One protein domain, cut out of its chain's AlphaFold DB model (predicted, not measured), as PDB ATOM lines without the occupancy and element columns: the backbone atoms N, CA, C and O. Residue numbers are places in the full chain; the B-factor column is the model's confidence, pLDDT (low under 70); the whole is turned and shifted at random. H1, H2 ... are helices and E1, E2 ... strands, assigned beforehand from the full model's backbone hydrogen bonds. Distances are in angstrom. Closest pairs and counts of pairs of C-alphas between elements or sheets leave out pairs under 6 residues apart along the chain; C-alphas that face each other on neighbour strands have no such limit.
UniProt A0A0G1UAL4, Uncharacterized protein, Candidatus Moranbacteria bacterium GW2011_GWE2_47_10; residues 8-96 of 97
ATOM      1  N   VAL A   8     -34.926 -20.362  44.295       92.94
ATOM      2  CA  VAL A   8     -36.078 -19.771  43.594       92.94
ATOM      3  C   VAL A   8     -36.246 -20.363  42.197       92.94
ATOM      4  O   VAL A   8     -35.318 -20.302  41.375       92.94
ATOM      5  N   LYS A   9     -37.446 -20.862  41.895       93.75
ATOM      6  CA  LYS A   9     -37.830 -21.456  40.610       93.75
ATOM      7  C   LYS A   9     -38.887 -20.594  39.918       93.75
ATOM      8  O   LYS A   9     -39.871 -20.221  40.536       93.75
ATOM      9  N   ILE A  10     -38.707 -20.300  38.628       94.25
ATOM     10  CA  ILE A  10     -39.806 -19.781  37.799       94.25
ATOM     11  C   ILE A  10     -40.595 -20.989  37.296       94.25
ATOM     12  O   ILE A  10     -39.988 -21.904  36.733       94.25
ATOM     13  N   ALA A  11     -41.901 -20.990  37.531       91.94
ATOM     14  CA  ALA A  11     -42.814 -22.073  37.195       91.94
ATOM     15  C   ALA A  11     -43.863 -21.586  36.190       91.94
ATOM     16  O   ALA A  11     -44.431 -20.506  36.361       91.94
ATOM     17  N   GLY A  12     -44.114 -22.374  35.148       87.81
ATOM     18  CA  GLY A  12     -45.089 -22.091  34.089       87.81
ATOM     19  C   GLY A  12     -46.384 -22.898  34.201       87.81
ATOM     20  O   GLY A  12     -47.239 -22.788  33.330       87.81
ATOM     21  N   LYS A  13     -46.527 -23.725  35.242       89.06
ATOM     22  CA  LYS A  13     -47.730 -24.516  35.543       89.06
ATOM     23  C   LYS A  13     -47.778 -24.906  37.017       89.06
ATOM     24  O   LYS A  13     -46.760 -24.889  37.707       89.06
ATOM     25  N   GLU A  14     -48.953 -25.306  37.481       87.81
ATOM     26  CA  GLU A  14     -49.218 -25.616  38.887       87.81
ATOM     27  C   GLU A  14     -48.331 -26.745  39.443       87.81
ATOM     28  O   GLU A  14     -47.776 -26.616  40.531       87.81
ATOM     29  N   GLN A  15     -48.080 -27.810  38.672       90.38
ATOM     30  CA  GLN A  15     -47.222 -28.913  39.131       90.38
ATOM     31  C   GLN A  15     -45.768 -28.473  39.376       90.38
ATOM     32  O   GLN A  15     -45.094 -29.003  40.254       90.38
ATOM     33  N   GLU A  16     -45.273 -27.496  38.610       91.88
ATOM     34  CA  GLU A  16     -43.920 -26.958  38.795       91.88
ATOM     35  C   GLU A  16     -43.811 -26.091  40.050       91.88
ATOM     36  O   GLU A  16     -42.732 -26.013  40.637       91.88
ATOM     37  N   ILE A  17     -44.917 -25.460  40.458       90.50
ATOM     38  CA  ILE A  17     -45.001 -24.716  41.714       90.50
ATOM     39  C   ILE A  17     -44.852 -25.701  42.872       90.50
ATOM     40  O   ILE A  17     -43.910 -25.570  43.648       90.50
ATOM     41  N   TYR A  18     -45.702 -26.728  42.945       90.31
ATOM     42  CA  TYR A  18     -45.642 -27.703  44.039       90.31
ATOM     43  C   TYR A  18     -44.293 -28.422  44.115       90.31
ATOM     44  O   TYR A  18     -43.695 -28.470  45.186       90.31
ATOM     45  N   ALA A  19     -43.743 -28.861  42.979       91.69
ATOM     46  CA  ALA A  19     -42.435 -29.513  42.945       91.69
ATOM     47  C   ALA A  19     -41.276 -28.607  43.416       91.69
ATOM     48  O   ALA A  19     -40.230 -29.110  43.829       91.69
ATOM     49  N   ALA A  20     -41.415 -27.280  43.317       92.00
ATOM     50  CA  ALA A  20     -40.448 -26.333  43.872       92.00
ATOM     51  C   ALA A  20     -40.643 -26.150  45.385       92.00
ATOM     52  O   ALA A  20     -39.664 -26.175  46.132       92.00
ATOM     53  N   LEU A  21     -41.897 -26.028  45.831       91.06
ATOM     54  CA  LEU A  21     -42.248 -25.880  47.245       91.06
ATOM     55  C   LEU A  21     -41.807 -27.092  48.079       91.06
ATOM     56  O   LEU A  21     -41.223 -26.920  49.144       91.06
ATOM     57  N   GLU A  22     -41.999 -28.310  47.564       90.94
ATOM     58  CA  GLU A  22     -41.541 -29.559  48.200       90.94
ATOM     59  C   GLU A  22     -40.018 -29.619  48.389       90.94
ATOM     60  O   GLU A  22     -39.524 -30.318  49.269       90.94
ATOM     61  N   LYS A  23     -39.260 -28.860  47.589       90.44
ATOM     62  CA  LYS A  23     -37.796 -28.748  47.681       90.44
ATOM     63  C   LYS A  23     -37.335 -27.577  48.557       90.44
ATOM     64  O   LYS A  23     -36.151 -27.237  48.549       90.44
ATOM     65  N   GLY A  24     -38.257 -26.915  49.259       89.00
ATOM     66  CA  GLY A  24     -37.963 -25.736  50.078       89.00
ATOM     67  C   GLY A  24     -37.599 -24.487  49.264       89.00
ATOM     68  O   GLY A  24     -36.927 -23.590  49.775       89.00
ATOM     69  N   MET A  25     -37.996 -24.434  47.988       91.56
ATOM     70  CA  MET A  25     -37.748 -23.291  47.108       91.56
ATOM     71  C   MET A  25     -38.988 -22.401  47.014       91.56
ATOM     72  O   MET A  25     -40.114 -22.888  47.007       91.56
ATOM     73  N   ALA A  26     -38.781 -21.102  46.800       92.56
ATOM     74  CA  ALA A  26     -39.857 -20.211  46.382       92.56
ATOM     75  C   ALA A  26     -40.183 -20.460  44.904       92.56
ATOM     76  O   ALA A  26     -39.276 -20.533  44.063       92.56
ATOM     77  N   ALA A  27     -41.464 -20.536  44.558       93.81
ATOM     78  CA  ALA A  27     -41.898 -20.590  43.165       93.81
ATOM     79  C   ALA A  27     -42.400 -19.214  42.719       93.81
ATOM     80  O   ALA A  27     -43.166 -18.573  43.425       93.81
ATOM     81  N   VAL A  28     -41.998 -18.757  41.537       93.44
ATOM     82  CA  VAL A  28     -42.463 -17.503  40.934       93.44
ATOM     83  C   VAL A  28     -43.216 -17.847  39.665       93.44
ATOM     84  O   VAL A  28     -42.681 -18.534  38.794       93.44
ATOM     85  N   SER A  29     -44.444 -17.370  39.542       90.81
ATOM     86  CA  SER A  29     -45.282 -17.670  38.389       90.81
ATOM     87  C   SER A  29     -46.165 -16.488  38.030       90.81
ATOM     88  O   SER A  29     -46.380 -15.592  38.845       90.81
ATOM     89  N   GLU A  30     -46.677 -16.479  36.804       86.50
ATOM     90  CA  GLU A  30     -47.831 -15.639  36.496       86.50
ATOM     91  C   GLU A  30     -49.057 -16.210  37.230       86.50
ATOM     92  O   GLU A  30     -48.976 -17.235  37.915       86.50
ATOM     93  N   CYS A  31     -50.193 -15.528  37.179       76.38
ATOM     94  CA  CYS A  31     -51.411 -16.027  37.807       76.38
ATOM     95  C   CYS A  31     -51.880 -17.321  37.110       76.38
ATOM     96  O   CYS A  31     -52.604 -17.283  36.121       76.38
ATOM     97  N   ILE A  32     -51.402 -18.468  37.599       69.19
ATOM     98  CA  ILE A  32     -51.686 -19.804  37.050       69.19
ATOM     99  C   ILE A  32     -52.739 -20.531  37.879       69.19
ATOM    100  O   ILE A  32     -53.551 -21.284  37.343       69.19
ATOM    101  N   THR A  33     -52.745 -20.301  39.191       61.78
ATOM    102  CA  THR A  33     -53.745 -20.887  40.076       61.78
ATOM    103  C   THR A  33     -55.074 -20.172  39.842       61.78
ATOM    104  O   THR A  33     -55.239 -18.992  40.160       61.78
ATOM    105  N   ARG A  34     -56.047 -20.894  39.265       55.59
ATOM    106  CA  ARG A  34     -57.408 -20.387  38.988       55.59
ATOM    107  C   ARG A  34     -58.098 -19.815  40.237       55.59
ATOM    108  O   ARG A  34     -59.011 -19.010  40.119       55.59
ATOM    109  N   GLU A  35     -57.624 -20.190  41.420       50.78
ATOM    110  CA  GLU A  35     -58.152 -19.804  42.732       50.78
ATOM    111  C   GLU A  35     -57.585 -18.486  43.293       50.78
ATOM    112  O   GLU A  35     -58.157 -17.908  44.222       50.78
ATOM    113  N   ALA A  36     -56.466 -17.988  42.754       54.34
ATOM    114  CA  ALA A  36     -55.826 -16.755  43.228       54.34
ATOM    115  C   ALA A  36     -56.330 -15.490  42.502       54.34
ATOM    116  O   ALA A  36     -56.110 -14.374  42.975       54.34
ATOM    117  N   HIS A  37     -57.063 -15.661  41.396       54.66
ATOM    118  CA  HIS A  37     -57.565 -14.571  40.555       54.66
ATOM    119  C   HIS A  37     -58.502 -13.587  41.275       54.66
ATOM    120  O   HIS A  37     -58.592 -12.436  40.859       54.66
ATOM    121  N   HIS A  38     -59.200 -14.004  42.337       56.59
ATOM    122  CA  HIS A  38     -60.222 -13.164  42.980       56.59
ATOM    123  C   HIS A  38     -59.686 -12.223  44.069       56.59
ATOM    124  O   HIS A  38     -60.335 -11.228  44.379       56.59
ATOM    125  N   GLU A  39     -58.507 -12.489  44.642       58.88
ATOM    126  CA  GLU A  39     -57.971 -11.694  45.767       58.88
ATOM    127  C   GLU A  39     -56.663 -10.965  45.439       58.88
ATOM    128  O   GLU A  39     -56.253 -10.036  46.158       58.88
ATOM    129  N   CYS A  40     -56.029 -11.357  44.333       66.56
ATOM    130  CA  CYS A  40     -54.769 -10.817  43.873       66.56
ATOM    131  C   CYS A  40     -54.981  -9.841  42.710       66.56
ATOM    132  O   CYS A  40     -55.420 -10.213  41.630       66.56
ATOM    133  N   ILE A  41     -54.629  -8.572  42.925       62.84
ATOM    134  CA  ILE A  41     -54.643  -7.534  41.873       62.84
ATOM    135  C   ILE A  41     -53.366  -7.635  41.000       62.84
ATOM    136  O   ILE A  41     -53.236  -6.964  39.980       62.84
ATOM    137  N   GLY A  42     -52.393  -8.461  41.406       65.31
ATOM    138  CA  GLY A  42     -51.124  -8.656  40.704       65.31
ATOM    139  C   GLY A  42     -51.193  -9.753  39.642       65.31
ATOM    140  O   GLY A  42     -51.903 -10.739  39.803       65.31
ATOM    141  N   LYS A  43     -50.415  -9.599  38.563       77.88
ATOM    142  CA  LYS A  43     -50.251 -10.636  37.525       77.88
ATOM    143  C   LYS A  43     -49.217 -11.702  37.903       77.88
ATOM    144  O   LYS A  43     -49.163 -12.745  37.258       77.88
ATOM    145  N   LEU A  44     -48.384 -11.419  38.906       88.31
ATOM    146  CA  LEU A  44     -47.244 -12.233  39.313       88.31
ATOM    147  C   LEU A  44     -47.417 -12.694  40.755       88.31
ATOM    148  O   LEU A  44     -47.690 -11.885  41.643       88.31
ATOM    149  N   HIS A  45     -47.205 -13.982  40.983       91.00
ATOM    150  CA  HIS A  45     -47.335 -14.631  42.278       91.00
ATOM    151  C   HIS A  45     -46.011 -15.261  42.696       91.00
ATOM    152  O   HIS A  45     -45.317 -15.889  41.891       91.00
ATOM    153  N   VAL A  46     -45.698 -15.122  43.979       92.31
ATOM    154  CA  VAL A  46     -44.603 -15.828  44.639       92.31
ATOM    155  C   VAL A  46     -45.204 -16.780  45.656       92.31
ATOM    156  O   VAL A  46     -45.906 -16.354  46.564       92.31
ATOM    157  N   TYR A  47     -44.945 -18.065  45.492       92.38
ATOM    158  CA  TYR A  47     -45.454 -19.125  46.343       92.38
ATOM    159  C   TYR A  47     -44.342 -19.584  47.273       92.38
ATOM    160  O   TYR A  47     -43.213 -19.812  46.826       92.38
ATOM    161  N   VAL A  48     -44.684 -19.759  48.542       92.88
ATOM    162  CA  VAL A  48     -43.807 -20.339  49.561       92.88
ATOM    163  C   VAL A  48     -44.583 -21.285  50.471       92.88
ATOM    164  O   VAL A  48     -45.810 -21.209  50.564       92.88
ATOM    165  N   LEU A  49     -43.855 -22.179  51.137       90.31
ATOM    166  CA  LEU A  49     -44.401 -23.204  52.015       90.31
ATOM    167  C   LEU A  49     -43.764 -23.088  53.405       90.31
ATOM    168  O   LEU A  49     -42.564 -23.290  53.572       90.31
ATOM    169  N   GLY A  50     -44.585 -22.809  54.416       86.19
ATOM    170  CA  GLY A  50     -44.162 -22.796  55.816       86.19
ATOM    171  C   GLY A  50     -43.783 -21.420  56.374       86.19
ATOM    172  O   GLY A  50     -43.496 -20.459  55.661       86.19
ATOM    173  N   THR A  51     -43.776 -21.337  57.703       84.31
ATOM    174  CA  THR A  51     -43.731 -20.078  58.464       84.31
ATOM    175  C   THR A  51     -42.407 -19.321  58.357       84.31
ATOM    176  O   THR A  51     -42.410 -18.090  58.362       84.31
ATOM    177  N   ALA A  52     -41.274 -20.018  58.235       87.62
ATOM    178  CA  ALA A  52     -39.965 -19.377  58.087       87.62
ATOM    179  C   ALA A  52     -39.828 -18.669  56.730       87.62
ATOM    180  O   ALA A  52     -39.440 -17.504  56.676       87.62
ATOM    181  N   GLN A  53     -40.239 -19.340  55.648       89.31
ATOM    182  CA  GLN A  53     -40.283 -18.763  54.302       89.31
ATOM    183  C   GLN A  53     -41.247 -17.576  54.228       89.31
ATOM    184  O   GLN A  53     -40.908 -16.531  53.676       89.31
ATOM    185  N   GLU A  54     -42.443 -17.724  54.808       90.75
ATOM    186  CA  GLU A  54     -43.435 -16.649  54.912       90.75
ATOM    187  C   GLU A  54     -42.851 -15.412  55.592       90.75
ATOM    188  O   GLU A  54     -42.946 -14.307  55.057       90.75
ATOM    189  N   SER A  55     -42.227 -15.602  56.755       90.50
ATOM    190  CA  SER A  55     -41.648 -14.511  57.540       90.50
ATOM    191  C   SER A  55     -40.537 -13.807  56.769       90.50
ATOM    192  O   SER A  55     -40.530 -12.581  56.696       90.50
ATOM    193  N   PHE A  56     -39.669 -14.572  56.105       90.81
ATOM    194  CA  PHE A  56     -38.610 -14.021  55.269       90.81
ATOM    195  C   PHE A  56     -39.153 -13.179  54.109       90.81
ATOM    196  O   PHE A  56     -38.707 -12.051  53.900       90.81
ATOM    197  N   ILE A  57     -40.145 -13.683  53.364       92.31
ATOM    198  CA  ILE A  57     -40.730 -12.915  52.257       92.31
ATOM    199  C   ILE A  57     -41.427 -11.653  52.775       92.31
ATOM    200  O   ILE A  57     -41.267 -10.595  52.171       92.31
ATOM    201  N   ARG A  58     -42.143 -11.723  53.906       91.38
ATOM    202  CA  ARG A  58     -42.773 -10.543  54.528       91.38
ATOM    203  C   ARG A  58     -41.752  -9.498  54.968       91.38
ATOM    204  O   ARG A  58     -41.992  -8.312  54.776       91.38
ATOM    205  N   GLU A  59     -40.635  -9.927  55.548       91.94
ATOM    206  CA  GLU A  59     -39.579  -9.028  56.015       91.94
ATOM    207  C   GLU A  59     -38.884  -8.330  54.841       91.94
ATOM    208  O   GLU A  59     -38.735  -7.108  54.841       91.94
ATOM    209  N   LYS A  60     -38.485  -9.089  53.813       91.25
ATOM    210  CA  LYS A  60     -37.730  -8.544  52.673       91.25
ATOM    211  C   LYS A  60     -38.617  -7.822  51.656       91.25
ATOM    212  O   LYS A  60     -38.142  -6.930  50.954       91.25
ATOM    213  N   PHE A  61     -39.895  -8.189  51.563       91.69
ATOM    214  CA  PHE A  61     -40.845  -7.655  50.583       91.69
ATOM    215  C   PHE A  61     -42.176  -7.234  51.239       91.69
ATOM    216  O   PHE A  61     -43.239  -7.738  50.868       91.69
ATOM    217  N   PRO A  62     -42.164  -6.256  52.166       89.62
ATOM    218  CA  PRO A  62     -43.326  -5.904  52.995       89.62
ATOM    219  C   PRO A  62     -44.517  -5.337  52.210       89.62
ATOM    220  O   PRO A  62     -45.644  -5.327  52.695       89.62
ATOM    221  N   PHE A  63     -44.287  -4.863  50.984       88.69
ATOM    222  CA  PHE A  63     -45.331  -4.309  50.118       88.69
ATOM    223  C   PHE A  63     -46.058  -5.368  49.280       88.69
ATOM    224  O   PHE A  63     -47.006  -5.038  48.562       88.69
ATOM    225  N   TRP A  64     -45.614  -6.628  49.312       89.94
ATOM    226  CA  TRP A  64     -46.298  -7.706  48.605       89.94
ATOM    227  C   TRP A  64     -47.492  -8.174  49.421       89.94
ATOM    228  O   TRP A  64     -47.370  -8.543  50.587       89.94
ATOM    229  N   LYS A  65     -48.670  -8.163  48.795       87.44
ATOM    230  CA  LYS A  65     -49.895  -8.595  49.464       87.44
ATOM    231  C   LYS A  65     -49.877 -10.114  49.571       87.44
ATOM    232  O   LYS A  65     -49.883 -10.797  48.554       87.44
ATOM    233  N   GLU A  66     -49.876 -10.632  50.785       88.06
ATOM    234  CA  GLU A  66     -49.988 -12.064  51.023       88.06
ATOM    235  C   GLU A  66     -51.454 -12.517  50.970       88.06
ATOM    236  O   GLU A  66     -52.362 -11.839  51.457       88.06
ATOM    237  N   VAL A  67     -51.670 -13.687  50.385       85.38
ATOM    238  CA  VAL A  67     -52.910 -14.451  50.392       85.38
ATOM    239  C   VAL A  67     -52.554 -15.856  50.864       85.38
ATOM    240  O   VAL A  67     -51.794 -16.572  50.209       85.38
ATOM    241  N   ARG A  68     -53.085 -16.255  52.019       78.12
ATOM    242  CA  ARG A  68     -52.845 -17.587  52.582       78.12
ATOM    243  C   ARG A  68     -53.870 -18.571  52.029       78.12
ATOM    244  O   ARG A  68     -55.073 -18.312  52.083       78.12
ATOM    245  N   ARG A  69     -53.405 -19.703  51.502       73.31
ATOM    246  CA  ARG A  69     -54.253 -20.775  50.967       73.31
ATOM    247  C   ARG A  69     -53.749 -22.117  51.470       73.31
ATOM    248  O   ARG A  69     -52.716 -22.612  51.026       73.31
ATOM    249  N   ASN A  70     -54.501 -22.730  52.381       75.31
ATOM    250  CA  ASN A  70     -54.085 -23.961  53.053       75.31
ATOM    251  C   ASN A  70     -52.692 -23.772  53.690       75.31
ATOM    252  O   ASN A  70     -52.488 -22.845  54.476       75.31
ATOM    253  N   ASN A  71     -51.732 -24.612  53.301       78.81
ATOM    254  CA  ASN A  71     -50.347 -24.550  53.759       78.81
ATOM    255  C   ASN A  71     -49.439 -23.693  52.859       78.81
ATOM    256  O   ASN A  71     -48.280 -23.491  53.202       78.81
ATOM    257  N   VAL A  72     -49.941 -23.189  51.728       86.81
ATOM    258  CA  VAL A  72     -49.168 -22.377  50.780       86.81
ATOM    259  C   VAL A  72     -49.516 -20.907  50.966       86.81
ATOM    260  O   VAL A  72     -50.684 -20.512  50.968       86.81
ATOM    261  N   SER A  73     -48.487 -20.078  51.075       90.00
ATOM    262  CA  SER A  73     -48.643 -18.630  51.119       90.00
ATOM    263  C   SER A  73     -48.269 -18.034  49.774       90.00
ATOM    264  O   SER A  73     -47.218 -18.340  49.204       90.00
ATOM    265  N   VAL A  74     -49.171 -17.211  49.244       90.56
ATOM    266  CA  VAL A  74     -49.063 -16.599  47.922       90.56
ATOM    267  C   VAL A  74     -48.865 -15.103  48.090       90.56
ATOM    268  O   VAL A  74     -49.723 -14.412  48.621       90.56
ATOM    269  N   PHE A  75     -47.748 -14.582  47.608       91.12
ATOM    270  CA  PHE A  75     -47.432 -13.163  47.635       91.12
ATOM    271  C   PHE A  75     -47.677 -12.547  46.261       91.12
ATOM    272  O   PHE A  75     -47.057 -12.910  45.261       91.12
ATOM    273  N   CYS A  76     -48.603 -11.601  46.233       89.12
ATOM    274  CA  CYS A  76     -49.023 -10.842  45.072       89.12
ATOM    275  C   CYS A  76     -48.041  -9.723  44.752       89.12
ATOM    276  O   CYS A  76     -47.876  -8.781  45.537       89.12
ATOM    277  N   VAL A  77     -47.486  -9.765  43.545       88.00
ATOM    278  CA  VAL A  77     -46.584  -8.741  43.030       88.00
ATOM    279  C   VAL A  77     -47.274  -7.967  41.909       88.00
ATOM    280  O   VAL A  77     -47.730  -8.536  40.915       88.00
ATOM    281  N   ARG A  78     -47.392  -6.645  42.088       78.75
ATOM    282  CA  ARG A  78     -48.133  -5.763  41.167       78.75
ATOM    283  C   ARG A  78     -47.358  -5.432  39.895       78.75
ATOM    284  O   ARG A  78     -47.965  -5.297  38.840       78.75
ATOM    285  N   GLU A  79     -46.038  -5.320  39.991       80.31
ATOM    286  CA  GLU A  79     -45.189  -4.822  38.909       80.31
ATOM    287  C   GLU A  79     -43.908  -5.643  38.763       80.31
ATOM    288  O   GLU A  79     -43.366  -6.177  39.732       80.31
ATOM    289  N   GLY A  80     -43.390  -5.702  37.537       84.31
ATOM    290  CA  GLY A  80     -42.143  -6.384  37.205       84.31
ATOM    291  C   GLY A  80     -42.333  -7.538  36.228       84.31
ATOM    292  O   GLY A  80     -43.345  -7.646  35.545       84.31
ATOM    293  N   SER A  81     -41.315  -8.392  36.144       89.50
ATOM    294  CA  SER A  81     -41.309  -9.603  35.323       89.50
ATOM    295  C   SER A  81     -40.887 -10.801  36.167       89.50
ATOM    296  O   SER A  81     -40.161 -10.636  37.150       89.50
ATOM    297  N   LEU A  82     -41.265 -12.016  35.754       90.62
ATOM    298  CA  LEU A  82     -40.882 -13.262  36.438       90.62
ATOM    299  C   LEU A  82     -39.382 -13.331  36.746       90.62
ATOM    300  O   LEU A  82     -38.976 -13.666  37.857       90.62
ATOM    301  N   LYS A  83     -38.547 -12.960  35.766       91.50
ATOM    302  CA  LYS A  83     -37.086 -12.948  35.908       91.50
ATOM    303  C   LYS A  83     -36.617 -11.935  36.952       91.50
ATOM    304  O   LYS A  83     -35.746 -12.270  37.752       91.50
ATOM    305  N   LYS A  84     -37.197 -10.728  36.968       92.38
ATOM    306  CA  LYS A  84     -36.849  -9.681  37.941       92.38
ATOM    307  C   LYS A  84     -37.214 -10.116  39.359       92.38
ATOM    308  O   LYS A  84     -36.362 -10.055  40.235       92.38
ATOM    309  N   ILE A  85     -38.427 -10.630  39.559       92.19
ATOM    310  CA  ILE A  85     -38.894 -11.097  40.871       92.19
ATOM    311  C   ILE A  85     -38.057 -12.277  41.366       92.19
ATOM    312  O   ILE A  85     -37.556 -12.250  42.488       92.19
ATOM    313  N   ALA A  86     -37.793 -13.263  40.506       92.38
ATOM    314  CA  ALA A  86     -36.921 -14.374  40.867       92.38
ATOM    315  C   ALA A  86     -35.498 -13.913  41.223       92.38
ATOM    316  O   ALA A  86     -34.886 -14.457  42.139       92.38
ATOM    317  N   SER A  87     -34.965 -12.906  40.523       92.88
ATOM    318  CA  SER A  87     -33.661 -12.319  40.845       92.88
ATOM    319  C   SER A  87     -33.666 -11.593  42.190       92.88
ATOM    320  O   SER A  87     -32.729 -11.774  42.960       92.88
ATOM    321  N   MET A  88     -34.709 -10.811  42.488       92.19
ATOM    322  CA  MET A  88     -34.847 -10.093  43.761       92.19
ATOM    323  C   MET A  88     -34.865 -11.060  44.945       92.19
ATOM    324  O   MET A  88     -34.121 -10.867  45.901       92.19
ATOM    325  N   ILE A  89     -35.642 -12.143  44.854       91.50
ATOM    326  CA  ILE A  89     -35.696 -13.158  45.915       91.50
ATOM    327  C   ILE A  89     -34.336 -13.855  46.053       91.50
ATOM    328  O   ILE A  89     -33.836 -13.993  47.160       91.50
ATOM    329  N   ARG A  90     -33.677 -14.237  44.947       90.75
ATOM    330  CA  ARG A  90     -32.332 -14.848  45.012       90.75
ATOM    331  C   ARG A  90     -31.296 -13.931  45.654       90.75
ATOM    332  O   ARG A  90     -30.423 -14.421  46.359       90.75
ATOM    333  N   GLN A  91     -31.356 -12.631  45.378       89.81
ATOM    334  CA  GLN A  91     -30.469 -11.652  46.005       89.81
ATOM    335  C   GLN A  91     -30.760 -11.523  47.498       89.81
ATOM    336  O   GLN A  91     -29.819 -11.545  48.280       89.81
ATOM    337  N   ALA A  92     -32.035 -11.470  47.886       87.94
ATOM    338  CA  ALA A  92     -32.425 -11.443  49.290       87.94
ATOM    339  C   ALA A  92     -31.936 -12.692  50.041       87.94
ATOM    340  O   ALA A  92     -31.403 -12.563  51.132       87.94
ATOM    341  N   VAL A  93     -32.053 -13.881  49.437       85.75
ATOM    342  CA  VAL A  93     -31.584 -15.143  50.040       85.75
ATOM    343  C   VAL A  93     -30.061 -15.179  50.176       85.75
ATOM    344  O   VAL A  93     -29.551 -15.695  51.156       85.75
ATOM    345  N   LYS A  94     -29.314 -14.627  49.209       81.06
ATOM    346  CA  LYS A  94     -27.843 -14.554  49.281       81.06
ATOM    347  C   LYS A  94     -27.321 -13.479  50.236       81.06
ATOM    348  O   LYS A  94     -26.163 -13.549  50.631       81.06
ATOM    349  N   GLY A  95     -28.117 -12.443  50.485       66.38
ATOM    350  CA  GLY A  95     -27.763 -11.314  51.342       66.38
ATOM    351  C   GLY A  95     -28.157 -11.498  52.807       66.38
ATOM    352  O   GLY A  95     -27.832 -10.626  53.606       66.38
ATOM    353  N   ASP A  96     -28.856 -12.585  53.142       53.53
ATOM    354  CA  ASP A  96     -29.123 -13.006  54.517       53.53
ATOM    355  C   ASP A  96     -27.935 -13.887  54.974       53.53
ATOM    356  O   ASP A  96     -27.728 -14.947  54.374       53.53
TER     357      ASP A  96
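AT A GLANCE: This is residues 8 to 96 of the 97 residues of an uncharacterized protein of Candidatus Moranbacteria bacterium GW2011_GWE2_47_10 (UniProt A0A0G1UAL4). A strongly twisted five-stranded sheet forms the middle layer of a three-layer body, with H1 packed over one face and H2 and H3 over the other. A wide loop, residues 31 to 43, lies at one end of the longest axis, and the last turns of H3 lie at the other. The printed part has 89 residues, with three named helices and five named strands in the order E1, H1, E2, E3, H2, E4, E5, H3, of mixed class, helices and strands. The sheet is mixed, in the order E1, E2, E3, E5, E4. The whole is compact, with a radius of gyration of the C-alphas of 11.5 A and spans of 33 by 26 by 22 A.

HOW THE PARTS SIT: E1, residues 8 to 10, H1, residues 14 to 21, and E2, residues 25 to 30, form a strand-helix-strand unit, two parallel neighbour strands with a helix between them in the chain; its crossover is right-handed. N 9 and O 26 are 2.9 A apart, within hydrogen-bond range. H1 is on the sheet at a height of 7.7 A, along the strands; its closest C-alpha pair with E2 is Ile 17 and Ala 27, 5.4 A. E3, residues 44 to 49, forms a hairpin with E2, antiparallel at 154 degrees, with N 45 and O 29 2.8 A apart. H2, residues 51 to 60, is on the opposite face from H1, over E3 and, with E4, residues 65 to 69, completes a split strand-helix-strand unit E3, H2, E4, its two strands running the same way with E5, residues 72 to 77, between them in the sheet; this crossover is right-handed too. E5 is antiparallel to E3, with N 75 and O 46 2.8 A apart, and forms a hairpin with E4, with N 67 and O 74 2.7 A apart. H3, residues 82 to 95, is on the same face as H2, over E2, at a height of 8.3 A; the closest C-alphas of E2 and H3 are those of Val 28 and Ala 86, 6.4 A. H2 and H3 are close but not clearly touching, the C-alphas of Lys 60 and Ala 92 being 6.9 A apart, and about perpendicular at 81 degrees. In H1, H2 and H3 every O i to N i+4 pair is within hydrogen-bond range.

IN THESE COORDINATES: E1 begins at C-alpha 8, (-36.078, -19.771, 43.594). H1 is 10.9 A long, E2 16.5 A, E3 17.0 A, H2 14.2 A, E4 13.0 A and E5 15.9 A. H3 is 20.0 A long and ends at C-alpha 95, (-27.763, -11.314, 51.342).

THE WHOLE: The C-alphas of His 38 and Gly 95 are the two farthest apart, 33.6 A. The printed part has no cut. The link E2 to E3 is long, 13 residues, and the other links are tight. The mean pLDDT of the printed part is 84.5; residues 32 to 42 and 95 to 96 are under 70.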